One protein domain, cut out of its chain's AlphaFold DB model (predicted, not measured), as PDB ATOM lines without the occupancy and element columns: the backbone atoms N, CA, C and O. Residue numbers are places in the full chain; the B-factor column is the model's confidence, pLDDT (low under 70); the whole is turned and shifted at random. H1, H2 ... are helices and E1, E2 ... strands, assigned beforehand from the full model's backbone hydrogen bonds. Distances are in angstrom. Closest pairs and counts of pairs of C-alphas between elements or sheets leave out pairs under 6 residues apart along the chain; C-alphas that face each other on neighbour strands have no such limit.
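AT A GLANCE: This is residues 5 to 103 of the 109 residues of an uncharacterized protein of Arthrobacter sp. Soil782 (UniProt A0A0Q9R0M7). A six-stranded sheet, curled like part of a barrel, makes one end of this elongated model; H2 stands up from the sheet over its edge strand E4, and H1 lies beyond H2, away from the sheet. The long link from E2 runs out past H2 to reach H1, and residues 36 to 46 stick out free at the far end. The printed part has 99 residues, with two named helices and six named strands in the order E1 E2 H1 H2 E3 E4 E5 E6, a mixed class. The sheet runs E4 E3 E2 E1 E6 E5 and is mixed, with E1 and E6 parallel and the other neighbours antiparallel. The whole is compact, with a radius of gyration of the C-alphas of 14.4 A, and spans 45 by 27 by 19 A.

HOW THE PARTS SIT: Begin in the strongly twisted sheet with E2, residues 20 to 29, which bends by 68 degrees at residue 25. On one side of it look for E3, residues 72 to 78, antiparallel at 148 degrees, with N 25 and O 75 2.8 A apart. E4, residues 84 to 88, is an edge strand and forms a hairpin with E3; N 74 and O 87 are 2.8 A apart. On the other side of E2 is E1, residues 12 to 14, its hairpin partner, with N 13 and O 22 2.8 A apart. E6, residues 99 to 102, is parallel to E1 at 28 degrees, with N 14 and O 100 2.8 A apart. E5, residues 92 to 96, is the other edge strand and forms a hairpin with E6; N 93 and O 101 are 2.8 A apart. H2, residues 62 to 71, is on the sheet over E4, at a height over the sheet of 7.6 A, and stands up from it; the closest C-alphas of H2 and E4, Leu 68 and Ala 88, are 5.5 A apart. H1, residues 43 to 54, is not on the sheet. With residues 48 to 51 alone it only just touches H2, with 3 pairs of C-alphas within 8 A, the closest being Leu 51 and Ala 65 at 6.8 A. Their lines are only just about perpendicular, at 71 degrees. In H2 every O i to N i+4 pair is within hydrogen-bond range; in H1, 7 of 8 are.

IN THESE COORDINATES: Find C-alpha 20 at (240.403, 240.176, 204.761); from there E2 runs 22.2 A to C-alpha 29. E3 is 18.7 A long and E4 13.7 A. Find C-alpha 43 at (222.570, 265.158, 231.492), where H1 begins; it is 17.8 A long, and H2 is 14.3 A. E6 ends at C-alpha 102, (235.799, 238.305, 213.592).

THE WHOLE: The C-alphas of Gly 18 and Thr 41, the two farthest apart, are 45.2 A from each other. The printed part has no cut. The link from E2 to H1, residues 30 to 42, is long. Mean pLDDT of the printed part is 71.9; look for values under 70 at residues 5, 30 to 60, 62 and 80 to 82.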
ATOM      1  N   SER A   5     244.154 243.069 224.201       69.81
ATOM      2  CA  SER A   5     245.529 243.474 224.504       69.81
ATOM      3  C   SER A   5     246.528 243.112 223.406       69.81
ATOM      4  O   SER A   5     247.575 243.748 223.300       69.81
ATOM      5  N   GLU A   6     246.226 242.090 222.606       76.19
ATOM      6  CA  GLU A   6     247.076 241.667 221.495       76.19
ATOM      7  C   GLU A   6     246.789 242.436 220.202       76.19
ATOM      8  O   GLU A   6     247.642 242.469 219.316       76.19
ATOM      9  N   VAL A   7     245.640 243.115 220.099       81.31
ATOM     10  CA  VAL A   7     245.279 243.895 218.914       81.31
ATOM     11  C   VAL A   7     246.159 245.134 218.808       81.31
ATOM     12  O   VAL A   7     246.290 245.920 219.747       81.31
ATOM     13  N   ARG A   8     246.731 245.342 217.622       80.69
ATOM     14  CA  ARG A   8     247.526 246.527 217.296       80.69
ATOM     15  C   ARG A   8     247.006 247.206 216.043       80.69
ATOM     16  O   ARG A   8     246.451 246.568 215.151       80.69
ATOM     17  N   GLU A   9     247.229 248.512 215.975       84.69
ATOM     18  CA  GLU A   9     247.006 249.298 214.765       84.69
ATOM     19  C   GLU A   9     247.797 248.700 213.593       84.69
ATOM     20  O   GLU A   9     248.952 248.297 213.740       84.69
ATOM     21  N   GLY A  10     247.152 248.614 212.432       85.50
ATOM     22  CA  GLY A  10     247.689 248.007 211.219       85.50
ATOM     23  C   GLY A  10     247.472 246.498 211.085       85.50
ATOM     24  O   GLY A  10     247.791 245.967 210.025       85.50
ATOM     25  N   MET A  11     246.925 245.805 212.093       89.00
ATOM     26  CA  MET A  11     246.576 244.383 211.958       89.00
ATOM     27  C   MET A  11     245.475 244.167 210.920       89.00
ATOM     28  O   MET A  11     244.558 244.977 210.805       89.00
ATOM     29  N   ASP A  12     245.532 243.052 210.200       91.19
ATOM     30  CA  ASP A  12     244.494 242.696 209.238       91.19
ATOM     31  C   ASP A  12     243.229 242.237 209.964       91.19
ATOM     32  O   ASP A  12     243.291 241.511 210.951       91.19
ATOM     33  N   VAL A  13     242.068 242.670 209.479       88.56
ATOM     34  CA  VAL A  13     240.771 242.242 210.006       88.56
ATOM     35  C   VAL A  13     240.165 241.252 209.035       88.56
ATOM     36  O   VAL A  13     239.959 241.554 207.855       88.56
ATOM     37  N   ILE A  14     239.892 240.059 209.545       89.38
ATOM     38  CA  ILE A  14     239.501 238.885 208.781       89.38
ATOM     39  C   ILE A  14     238.107 238.468 209.244       89.38
ATOM     40  O   ILE A  14     237.851 238.341 210.439       89.38
ATOM     41  N   ASN A  15     237.183 238.279 208.306       87.06
ATOM     42  CA  ASN A  15     235.838 237.812 208.631       87.06
ATOM     43  C   ASN A  15     235.821 236.302 208.949       87.06
ATOM     44  O   ASN A  15     236.808 235.591 208.760       87.06
ATOM     45  N   ALA A  16     234.662 235.789 209.365       84.44
ATOM     46  CA  ALA A  16     234.483 234.368 209.670       84.44
ATOM     47  C   ALA A  16     234.718 233.427 208.471       84.44
ATOM     48  O   ALA A  16     234.989 232.244 208.659       84.44
ATOM     49  N   GLU A  17     234.650 233.939 207.240       83.12
ATOM     50  CA  GLU A  17     234.960 233.188 206.016       83.12
ATOM     51  C   GLU A  17     236.471 233.139 205.719       83.12
ATOM     52  O   GLU A  17     236.892 232.522 204.742       83.12
ATOM     53  N   GLY A  18     237.304 233.792 206.539       84.88
ATOM     54  CA  GLY A  18     238.746 233.897 206.320       84.88
ATOM     55  C   GLY A  18     239.141 234.979 205.310       84.88
ATOM     56  O   GLY A  18     240.284 235.015 204.856       84.88
ATOM     57  N   LYS A  19     238.218 235.871 204.937       84.62
ATOM     58  CA  LYS A  19     238.472 236.967 204.001       84.62
ATOM     59  C   LYS A  19     238.902 238.223 204.752       84.62
ATOM     60  O   LYS A  19     238.201 238.684 205.650       84.62
ATOM     61  N   LYS A  20     240.007 238.834 204.318       88.12
ATOM     62  CA  LYS A  20     240.403 240.176 204.761       88.12
ATOM     63  C   LYS A  20     239.348 241.198 204.336       88.12
ATOM     64  O   LYS A  20     239.081 241.357 203.143       88.12
ATOM     65  N   ILE A  21     238.765 241.878 205.314       86.38
ATOM     66  CA  ILE A  21     237.754 242.921 205.111       86.38
ATOM     67  C   ILE A  21     238.303 244.325 205.372       86.38
ATOM     68  O   ILE A  21     237.758 245.292 204.840       86.38
ATOM     69  N   GLY A  22     239.410 244.445 206.107       88.38
ATOM     70  CA  GLY A  22     240.025 245.732 206.417       88.38
ATOM     71  C   GLY A  22     241.298 245.604 207.241       88.38
ATOM     72  O   GLY A  22     241.889 244.524 207.322       88.38
ATOM     73  N   THR A  23     241.702 246.710 207.854       89.50
ATOM     74  CA  THR A  23     242.802 246.775 208.822       89.50
ATOM     75  C   THR A  23     242.383 247.533 210.075       89.50
ATOM     76  O   THR A  23     241.508 248.395 210.042       89.50
ATOM     77  N   VAL A  24     242.995 247.218 211.212       87.69
ATOM     78  CA  VAL A  24     242.743 247.921 212.469       87.69
ATOM     79  C   VAL A  24     243.322 249.323 212.365       87.69
ATOM     80  O   VAL A  24     244.532 249.506 212.245       87.69
ATOM     81  N   LYS A  25     242.453 250.323 212.438       85.94
ATOM     82  CA  LYS A  25     242.829 251.733 212.446       85.94
ATOM     83  C   LYS A  25     243.193 252.214 213.838       85.94
ATOM     84  O   LYS A  25     244.157 252.945 213.981       85.94
ATOM     85  N   SER A  26     242.401 251.814 214.828       80.19
ATOM     86  CA  SER A  26     242.635 252.086 216.242       80.19
ATOM     87  C   SER A  26     241.910 251.055 217.102       80.19
ATOM     88  O   SER A  26     240.890 250.495 216.704       80.19
ATOM     89  N   VAL A  27     242.443 250.784 218.291       80.00
ATOM     90  CA  VAL A  27     241.810 249.912 219.286       80.00
ATOM     91  C   VAL A  27     241.536 250.714 220.544       80.00
ATOM     92  O   VAL A  27     242.385 251.472 221.015       80.00
ATOM     93  N   LYS A  28     240.341 250.540 221.101       75.88
ATOM     94  CA  LYS A  28     239.996 251.062 222.413       75.88
ATOM     95  C   LYS A  28     239.669 249.893 223.318       75.88
ATOM     96  O   LYS A  28     238.621 249.261 223.201       75.88
ATOM     97  N   MET A  29     240.603 249.618 224.222       70.00
ATOM     98  CA  MET A  29     240.382 248.683 225.314       70.00
ATOM     99  C   MET A  29     239.179 249.185 226.104       70.00
ATOM    100  O   MET A  29     239.121 250.368 226.450       70.00
ATOM    101  N   GLY A  30     238.194 248.312 226.311       62.50
ATOM    102  CA  GLY A  30     237.046 248.630 227.146       62.50
ATOM    103  C   GLY A  30     237.579 249.030 228.499       62.50
ATOM    104  O   GLY A  30     238.247 248.236 229.156       62.50
ATOM    105  N   ASP A  31     237.367 250.280 228.871       54.91
ATOM    106  CA  ASP A  31     237.822 250.764 230.153       54.91
ATOM    107  C   ASP A  31     236.639 250.596 231.116       54.91
ATOM    108  O   ASP A  31     235.641 251.317 231.001       54.91
ATOM    109  N   PRO A  32     236.677 249.621 232.044       50.62
ATOM    110  CA  PRO A  32     235.592 249.428 233.002       50.62
ATOM    111  C   PRO A  32     235.400 250.654 233.915       50.62
ATOM    112  O   PRO A  32     234.364 250.764 234.570       50.62
ATOM    113  N   GLN A  33     236.363 251.588 233.951       45.69
ATOM    114  CA  GLN A  33     236.289 252.881 234.631       45.69
ATOM    115  C   GLN A  33     235.880 254.046 233.708       45.69
ATOM    116  O   GLN A  33     235.527 255.102 234.229       45.69
ATOM    117  N   ALA A  34     235.793 253.885 232.379       50.06
ATOM    118  CA  ALA A  34     235.191 254.887 231.481       50.06
ATOM    119  C   ALA A  34     233.686 255.061 231.731       50.06
ATOM    120  O   ALA A  34     233.069 256.003 231.239       50.06
ATOM    121  N   VAL A  35     233.107 254.161 232.526       45.03
ATOM    122  CA  VAL A  35     231.753 254.242 233.071       45.03
ATOM    123  C   VAL A  35     231.768 254.579 234.561       45.03
ATOM    124  O   VAL A  35     230.828 254.214 235.260       45.03
ATOM    125  N   THR A  36     232.811 255.224 235.098       40.03
ATOM    126  CA  THR A  36     232.706 255.765 236.456       40.03
ATOM    127  C   THR A  36     231.614 256.842 236.449       40.03
ATOM    128  O   THR A  36     231.750 257.865 235.779       40.03
ATOM    129  N   PRO A  37     230.500 256.649 237.185       48.19
ATOM    130  CA  PRO A  37     229.489 257.688 237.371       48.19
ATOM    131  C   PRO A  37     229.996 258.828 238.272       48.19
ATOM    132  O   PRO A  37     229.233 259.726 238.626       48.19
ATOM    133  N   GLU A  38     231.275 258.823 238.648       38.97
ATOM    134  CA  GLU A  38     231.932 259.837 239.466       38.97
ATOM    135  C   GLU A  38     232.261 261.064 238.600       38.97
ATOM    136  O   GLU A  38     233.406 261.382 238.304       38.97
ATOM    137  N   GLY A  39     231.202 261.732 238.138       42.31
ATOM    138  CA  GLY A  39     231.270 262.968 237.357       42.31
ATOM    139  C   GLY A  39     230.071 263.204 236.439       42.31
ATOM    140  O   GLY A  39     229.796 264.344 236.078       42.31
ATOM    141  N   GLN A  40     229.297 262.167 236.102       45.69
ATOM    142  CA  GLN A  40     228.150 262.288 235.193       45.69
ATOM    143  C   GLN A  40     226.819 262.512 235.928       45.69
ATOM    144  O   GLN A  40     225.807 261.889 235.626       45.69
ATOM    145  N   THR A  41     226.795 263.485 236.840       40.44
ATOM    146  CA  THR A  41     225.564 264.240 237.139       40.44
ATOM    147  C   THR A  41     225.512 265.440 236.198       40.44
ATOM    148  O   THR A  41     225.498 266.589 236.628       40.44
ATOM    149  N   GLN A  42     225.556 265.202 234.889       40.59
ATOM    150  CA  GLN A  42     225.170 266.228 233.928       40.59
ATOM    151  C   GLN A  42     224.736 265.572 232.621       40.59
ATOM    152  O   GLN A  42     225.494 265.433 231.673       40.59
ATOM    153  N   GLU A  43     223.464 265.177 232.645       42.38
ATOM    154  CA  GLU A  43     222.570 265.158 231.492       42.38
ATOM    155  C   GLU A  43     222.853 264.080 230.437       42.38
ATOM    156  O   GLU A  43     223.972 263.845 229.994       42.38
ATOM    157  N   ARG A  44     221.786 263.432 229.957       48.44
ATOM    158  CA  ARG A  44     221.848 262.501 228.817       48.44
ATOM    159  C   ARG A  44     222.606 263.092 227.608       48.44
ATOM    160  O   ARG A  44     223.176 262.333 226.837       48.44
ATOM    161  N   GLY A  45     222.701 264.420 227.496       49.69
ATOM    162  CA  GLY A  45     223.502 265.118 226.485       49.69
ATOM    163  C   GLY A  45     225.025 264.932 226.581       49.69
ATOM    164  O   GLY A  45     225.687 264.980 225.550       49.69
ATOM    165  N   GLY A  46     225.601 264.669 227.760       53.66
ATOM    166  CA  GLY A  46     227.056 264.501 227.916       53.66
ATOM    167  C   GLY A  46     227.575 263.177 227.351       53.66
ATOM    168  O   GLY A  46     228.596 263.146 226.665       53.66
ATOM    169  N   LEU A  47     226.836 262.085 227.577       55.47
ATOM    170  CA  LEU A  47     227.122 260.789 226.952       55.47
ATOM    171  C   LEU A  47     226.940 260.867 225.437       55.47
ATOM    172  O   LEU A  47     227.831 260.452 224.712       55.47
ATOM    173  N   VAL A  48     225.846 261.468 224.961       57.75
ATOM    174  CA  VAL A  48     225.607 261.668 223.523       57.75
ATOM    175  C   VAL A  48     226.722 262.494 222.883       57.75
ATOM    176  O   VAL A  48     227.193 262.141 221.812       57.75
ATOM    177  N   SER A  49     227.210 263.548 223.543       59.75
ATOM    178  CA  SER A  49     228.299 264.375 223.012       59.75
ATOM    179  C   SER A  49     229.649 263.645 223.001       59.75
ATOM    180  O   SER A  49     230.407 263.787 222.043       59.75
ATOM    181  N   PHE A  50     229.934 262.816 224.010       62.56
ATOM    182  CA  PHE A  50     231.116 261.949 224.022       62.56
ATOM    183  C   PHE A  50     231.042 260.865 222.936       62.56
ATOM    184  O   PHE A  50     232.035 260.595 222.263       62.56
ATOM    185  N   LEU A  51     229.858 260.281 222.729       64.19
ATOM    186  CA  LEU A  51     229.594 259.311 221.670       64.19
ATOM    187  C   LEU A  51     229.689 259.947 220.282       64.19
ATOM    188  O   LEU A  51     230.354 259.380 219.432       64.19
ATOM    189  N   ALA A  52     229.133 261.141 220.077       62.19
ATOM    190  CA  ALA A  52     229.238 261.894 218.825       62.19
ATOM    191  C   ALA A  52     230.677 262.343 218.505       62.19
ATOM    192  O   ALA A  52     231.008 262.589 217.349       62.19
ATOM    193  N   GLY A  53     231.539 262.466 219.521       63.22
ATOM    194  CA  GLY A  53     232.974 262.703 219.336       63.22
ATOM    195  C   GLY A  53     233.782 261.429 219.062       63.22
ATOM    196  O   GLY A  53     234.860 261.510 218.478       63.22
ATOM    197  N   ALA A  54     233.287 260.263 219.491       64.31
ATOM    198  CA  ALA A  54     233.955 258.967 219.335       64.31
ATOM    199  C   ALA A  54     233.478 258.172 218.107       64.31
ATOM    200  O   ALA A  54     234.239 257.368 217.572       64.31
ATOM    201  N   PHE A  55     232.240 258.402 217.680       66.50
ATOM    202  CA  PHE A  55     231.559 257.766 216.563       66.50
ATOM    203  C   PHE A  55     230.896 258.861 215.727       66.50
ATOM    204  O   PHE A  55     230.302 259.789 216.279       66.50
ATOM    205  N   SER A  56     230.935 258.747 214.399       59.28
ATOM    206  CA  SER A  56     230.060 259.573 213.570       59.28
ATOM    207  C   SER A  56     228.622 259.205 213.933       59.28
ATOM    208  O   SER A  56     228.277 258.023 213.949       59.28
ATOM    209  N   THR A  57     227.778 260.189 214.247       52.19
ATOM    210  CA  THR A  57     226.408 259.959 214.755       52.19
ATOM    211  C   THR A  57     225.513 259.132 213.815       52.19
ATOM    212  O   THR A  57     224.420 258.741 214.210       52.19
ATOM    213  N   GLU A  58     225.962 258.888 212.583       55.38
ATOM    214  CA  GLU A  58     225.289 258.092 211.554       55.38
ATOM    215  C   GLU A  58     225.711 256.608 211.544       55.38
ATOM    216  O   GLU A  58     225.015 255.787 210.955       55.38
ATOM    217  N   GLU A  59     226.818 256.232 212.195       59.78
ATOM    218  CA  GLU A  59     227.396 254.882 212.078       59.78
ATOM    219  C   GLU A  59     226.946 253.920 213.193       59.78
ATOM    220  O   GLU A  59     226.936 252.700 212.997       59.78
ATOM    221  N   VAL A  60     226.579 254.433 214.377       64.38
ATOM    222  CA  VAL A  60     226.323 253.599 215.563       64.38
ATOM    223  C   VAL A  60     225.184 254.153 216.430       64.38
ATOM    224  O   VAL A  60     225.266 255.272 216.927       64.38
ATOM    225  N   ASP A  61     224.152 253.335 216.673       70.44
ATOM    226  CA  ASP A  61     223.073 253.629 217.629       70.44
ATOM    227  C   ASP A  61     223.607 253.798 219.067       70.44
ATOM    228  O   ASP A  61     224.548 253.107 219.470       70.44
ATOM    229  N   GLU A  62     222.963 254.639 219.883       69.75
ATOM    230  CA  GLU A  62     223.389 254.933 221.265       69.75
ATOM    231  C   GLU A  62     223.582 253.667 222.117       69.75
ATOM    232  O   GLU A  62     224.602 253.521 222.794       69.75
ATOM    233  N   GLU A  63     222.649 252.710 222.036       71.31
ATOM    234  CA  GLU A  63     222.738 251.442 222.774       71.31
ATOM    235  C   GLU A  63     223.955 250.607 222.352       71.31
ATOM    236  O   GLU A  63     224.649 250.019 223.192       71.31
ATOM    237  N   ARG A  64     224.259 250.576 221.047       74.06
ATOM    238  CA  ARG A  64     225.460 249.901 220.538       74.06
ATOM    239  C   ARG A  64     226.709 250.605 221.039       74.06
ATOM    240  O   ARG A  64     227.621 249.944 221.524       74.06
ATOM    241  N   ALA A  65     226.740 251.929 220.972       72.94
ATOM    242  CA  ALA A  65     227.901 252.711 221.352       72.94
ATOM    243  C   ALA A  65     228.218 252.580 222.855       72.94
ATOM    244  O   ALA A  65     229.373 252.399 223.238       72.94
ATOM    245  N   GLN A  66     227.196 252.542 223.715       71.94
ATOM    246  CA  GLN A  66     227.361 252.239 225.142       71.94
ATOM    247  C   GLN A  66     227.948 250.844 225.381       71.94
ATOM    248  O   GLN A  66     228.798 250.669 226.259       71.94
ATOM    249  N   ARG A  67     227.518 249.843 224.602       73.31
ATOM    250  CA  ARG A  67     228.072 248.486 224.677       73.31
ATOM    251  C   ARG A  67     229.534 248.451 224.222       73.31
ATOM    252  O   ARG A  67     230.341 247.817 224.895       73.31
ATOM    253  N   LEU A  68     229.880 249.169 223.154       77.06
ATOM    254  CA  LEU A  68     231.256 249.309 222.663       77.06
ATOM    255  C   LEU A  68     232.161 249.982 223.701       77.06
ATOM    256  O   LEU A  68     233.253 249.492 223.961       77.06
ATOM    257  N   LEU A  69     231.703 251.053 224.355       74.19
ATOM    258  CA  LEU A  69     232.474 251.715 225.415       74.19
ATOM    259  C   LEU A  69     232.733 250.805 226.621       74.19
ATOM    260  O   LEU A  69     233.806 250.867 227.212       74.19
ATOM    261  N   ARG A  70     231.755 249.965 226.981       71.88
ATOM    262  CA  ARG A  70     231.863 249.032 228.111       71.88
ATOM    263  C   ARG A  70     232.763 247.837 227.824       71.88
ATOM    264  O   ARG A  70     233.544 247.455 228.685       71.88
ATOM    265  N   LEU A  71     232.596 247.213 226.659       74.19
ATOM    266  CA  LEU A  71     233.312 245.986 226.295       74.19
ATOM    267  C   LEU A  71     234.674 246.267 225.658       74.19
ATOM    268  O   LEU A  71     235.548 245.408 225.676       74.19
ATOM    269  N   GLY A  72     234.859 247.465 225.109       79.06
ATOM    270  CA  GLY A  72     235.950 247.770 224.199       79.06
ATOM    271  C   GLY A  72     235.544 247.531 222.756       79.06
ATOM    272  O   GLY A  72     234.637 246.746 222.455       79.06
ATOM    273  N   TYR A  73     236.216 248.235 221.858       82.06
ATOM    274  CA  TYR A  73     235.953 248.154 220.434       82.06
ATOM    275  C   TYR A  73     237.214 248.379 219.612       82.06
ATOM    276  O   TYR A  73     238.166 249.028 220.049       82.06
ATOM    277  N   ILE A  74     237.194 247.855 218.394       83.44
ATOM    278  CA  ILE A  74     238.198 248.106 217.369       83.44
ATOM    279  C   ILE A  74     237.565 248.939 216.260       83.44
ATOM    280  O   ILE A  74     236.424 248.714 215.857       83.44
ATOM    281  N   HIS A  75     238.307 249.925 215.785       85.44
ATOM    282  CA  HIS A  75     237.972 250.691 214.600       85.44
ATOM    283  C   HIS A  75     238.678 250.043 213.416       85.44
ATOM    284  O   HIS A  75     239.904 249.915 213.414       85.44
ATOM    285  N   VAL A  76     237.904 249.622 212.426       86.25
ATOM    286  CA  VAL A  76     238.389 248.938 211.233       86.25
ATOM    287  C   VAL A  76     238.282 249.882 210.045       86.25
ATOM    288  O   VAL A  76     237.210 250.413 209.764       86.25
ATOM    289  N   ASP A  77     239.398 250.080 209.351       86.31
ATOM    290  CA  ASP A  77     239.451 250.722 208.041       86.31
ATOM    291  C   ASP A  77     239.164 249.634 207.001       86.31
ATOM    292  O   ASP A  77     240.001 248.775 206.701       86.31
ATOM    293  N   GLY A  78     237.911 249.567 206.561       81.75
ATOM    294  CA  GLY A  78     237.454 248.575 205.604       81.75
ATOM    295  C   GLY A  78     237.996 248.831 204.204       81.75
ATOM    296  O   GLY A  78     238.441 249.918 203.842       81.75
ATOM    297  N   THR A  79     237.932 247.796 203.372       70.31
ATOM    298  CA  THR A  79     238.450 247.859 202.002       70.31
ATOM    299  C   THR A  79     237.526 248.709 201.115       70.31
ATOM    300  O   THR A  79     236.627 248.194 200.456       70.31
ATOM    301  N   GLY A  80     237.743 250.027 201.099       62.03
ATOM    302  CA  GLY A  80     237.072 250.998 200.230       62.03
ATOM    303  C   GLY A  80     237.009 252.394 200.860       62.03
ATOM    304  O   GLY A  80     236.993 252.528 202.078       62.03
ATOM    305  N   ILE A  81     236.969 253.447 200.037       53.31
ATOM    306  CA  ILE A  81     236.984 254.836 200.527       53.31
ATOM    307  C   ILE A  81     235.744 255.088 201.393       53.31
ATOM    308  O   ILE A  81     234.626 255.056 200.889       53.31
ATOM    309  N   GLY A  82     235.958 255.349 202.686       63.72
ATOM    310  CA  GLY A  82     234.889 255.654 203.639       63.72
ATOM    311  C   GLY A  82     234.189 254.436 204.249       63.72
ATOM    312  O   GLY A  82     233.240 254.627 204.998       63.72
ATOM    313  N   ASN A  83     234.649 253.208 203.984       73.19
ATOM    314  CA  ASN A  83     234.101 252.002 204.615       73.19
ATOM    315  C   ASN A  83     234.769 251.733 205.965       73.19
ATOM    316  O   ASN A  83     235.364 250.681 206.166       73.19
ATOM    317  N   ASN A  84     234.705 252.692 206.881       79.62
ATOM    318  CA  ASN A  84     235.148 252.445 208.247       79.62
ATOM    319  C   ASN A  84     233.994 251.846 209.046       79.62
ATOM    320  O   ASN A  84     232.837 252.166 208.796       79.62
ATOM    321  N   PHE A  85     234.294 250.950 209.977       79.88
ATOM    322  CA  PHE A  85     233.282 250.390 210.865       79.88
ATOM    323  C   PHE A  85     233.886 250.034 212.220       79.88
ATOM    324  O   PHE A  85     235.101 249.887 212.374       79.88
ATOM    325  N   TYR A  86     233.022 249.921 213.224       79.44
ATOM    326  CA  TYR A  86     233.409 249.647 214.602       79.44
ATOM    327  C   TYR A  86     232.905 248.274 215.018       79.44
ATOM    328  O   TYR A  86     231.706 248.006 214.936       79.44
ATOM    329  N   GLU A  87     233.810 247.438 215.519       82.88
ATOM    330  CA  GLU A  87     233.482 246.102 216.011       82.88
ATOM    331  C   GLU A  87     233.746 245.974 217.503       82.88
ATOM    332  O   GLU A  87     234.732 246.488 218.031       82.88
ATOM    333  N   ALA A  88     232.840 245.288 218.196       82.31
ATOM    334  CA  ALA A  88     232.962 245.060 219.629       82.31
ATOM    335  C   ALA A  88     234.077 244.054 219.933       82.31
ATOM    336  O   ALA A  88     234.315 243.128 219.163       82.31
ATOM    337  N   ALA A  89     234.680 244.159 221.117       78.94
ATOM    338  CA  ALA A  89     235.617 243.159 221.634       78.94
ATOM    339  C   ALA A  89     235.065 241.722 221.563       78.94
ATOM    340  O   ALA A  89     235.768 240.795 221.193       78.94
ATOM    341  N   ASP A  90     233.780 241.564 221.884       78.38
ATOM    342  CA  ASP A  90     233.047 240.290 221.904       78.38
ATOM    343  C   ASP A  90     232.857 239.676 220.503       78.38
ATOM    344  O   ASP A  90     232.630 238.478 220.370       78.38
ATOM    345  N   ALA A  91     232.971 240.486 219.445       80.75
ATOM    346  CA  ALA A  91     232.956 240.000 218.070       80.75
ATOM    347  C   ALA A  91     234.299 239.395 217.636       80.75
ATOM    348  O   ALA A  91     234.343 238.681 216.630       80.75
ATOM    349  N   VAL A  92     235.383 239.678 218.365       83.44
ATOM    350  CA  VAL A  92     236.704 239.113 218.102       83.44
ATOM    351  C   VAL A  92     236.722 237.676 218.604       83.44
ATOM    352  O   VAL A  92     236.737 237.410 219.802       83.44
ATOM    353  N   GLU A  93     236.719 236.736 217.665       85.44
ATOM    354  CA  GLU A  93     236.760 235.309 217.969       85.44
ATOM    355  C   GLU A  93     238.167 234.884 218.390       85.44
ATOM    356  O   GLU A  93     238.344 234.149 219.363       85.44
ATOM    357  N   ARG A  94     239.174 235.362 217.651       84.94
ATOM    358  CA  ARG A  94     240.587 235.103 217.933       84.94
ATOM    359  C   ARG A  94     241.494 236.170 217.333       84.94
ATOM    360  O   ARG A  94     241.107 236.894 216.420       84.94
ATOM    361  N   ILE A  95     242.708 236.237 217.862       86.62
ATOM    362  CA  ILE A  95     243.792 237.094 217.383       86.62
ATOM    363  C   ILE A  95     244.994 236.176 217.163       86.62
ATOM    364  O   ILE A  95     245.314 235.378 218.044       86.62
ATOM    365  N   ASP A  96     245.617 236.258 215.994       86.38
ATOM    366  CA  ASP A  96     246.840 235.522 215.663       86.38
ATOM    367  C   ASP A  96     247.746 236.340 214.726       86.38
ATOM    368  O   ASP A  96     247.452 237.496 214.424       86.38
ATOM    369  N   ASP A  97     248.870 235.764 214.284       82.94
ATOM    370  CA  ASP A  97     249.835 236.429 213.397       82.94
ATOM    371  C   ASP A  97     249.225 236.901 212.064       82.94
ATOM    372  O   ASP A  97     249.739 237.843 211.460       82.94
ATOM    373  N   ALA A  98     248.138 236.275 211.594       83.19
ATOM    374  CA  ALA A  98     247.420 236.734 210.411       83.19
ATOM    375  C   ALA A  98     246.589 237.994 210.684       83.19
ATOM    376  O   ALA A  98     246.338 238.759 209.755       83.19
ATOM    377  N   GLY A  99     246.184 238.230 211.935       86.38
ATOM    378  CA  GLY A  99     245.438 239.406 212.356       86.38
ATOM    379  C   GLY A  99     244.271 239.093 213.291       86.38
ATOM    380  O   GLY A  99     244.274 238.131 214.059       86.38
ATOM    381  N   VAL A 100     243.260 239.956 213.249       88.31
ATOM    382  CA  VAL A 100     242.057 239.881 214.077       88.31
ATOM    383  C   VAL A 100     240.962 239.144 213.317       88.31
ATOM    384  O   VAL A 100     240.494 239.610 212.279       88.31
ATOM    385  N   HIS A 101     240.516 238.014 213.858       88.56
ATOM    386  CA  HIS A 101     239.439 237.215 213.289       88.56
ATOM    387  C   HIS A 101     238.112 237.551 213.962       88.56
ATOM    388  O   HIS A 101     237.939 237.370 215.169       88.56
ATOM    389  N   LEU A 102     237.157 238.012 213.160       86.06
ATOM    390  CA  LEU A 102     235.799 238.305 213.592       86.06
ATOM    391  C   LEU A 102     234.893 237.086 213.440       86.06
ATOM    392  O   LEU A 102     234.953 236.370 212.438       86.06
ATOM    393  N   SER A 103     233.986 236.910 214.396       82.50
ATOM    394  CA  SER A 103     232.929 235.909 214.300       82.50
ATOM    395  C   SER A 103     231.817 236.347 213.335       82.50
ATOM    396  O   SER A 103     231.557 237.536 213.138       82.50
TER     397      SER A 103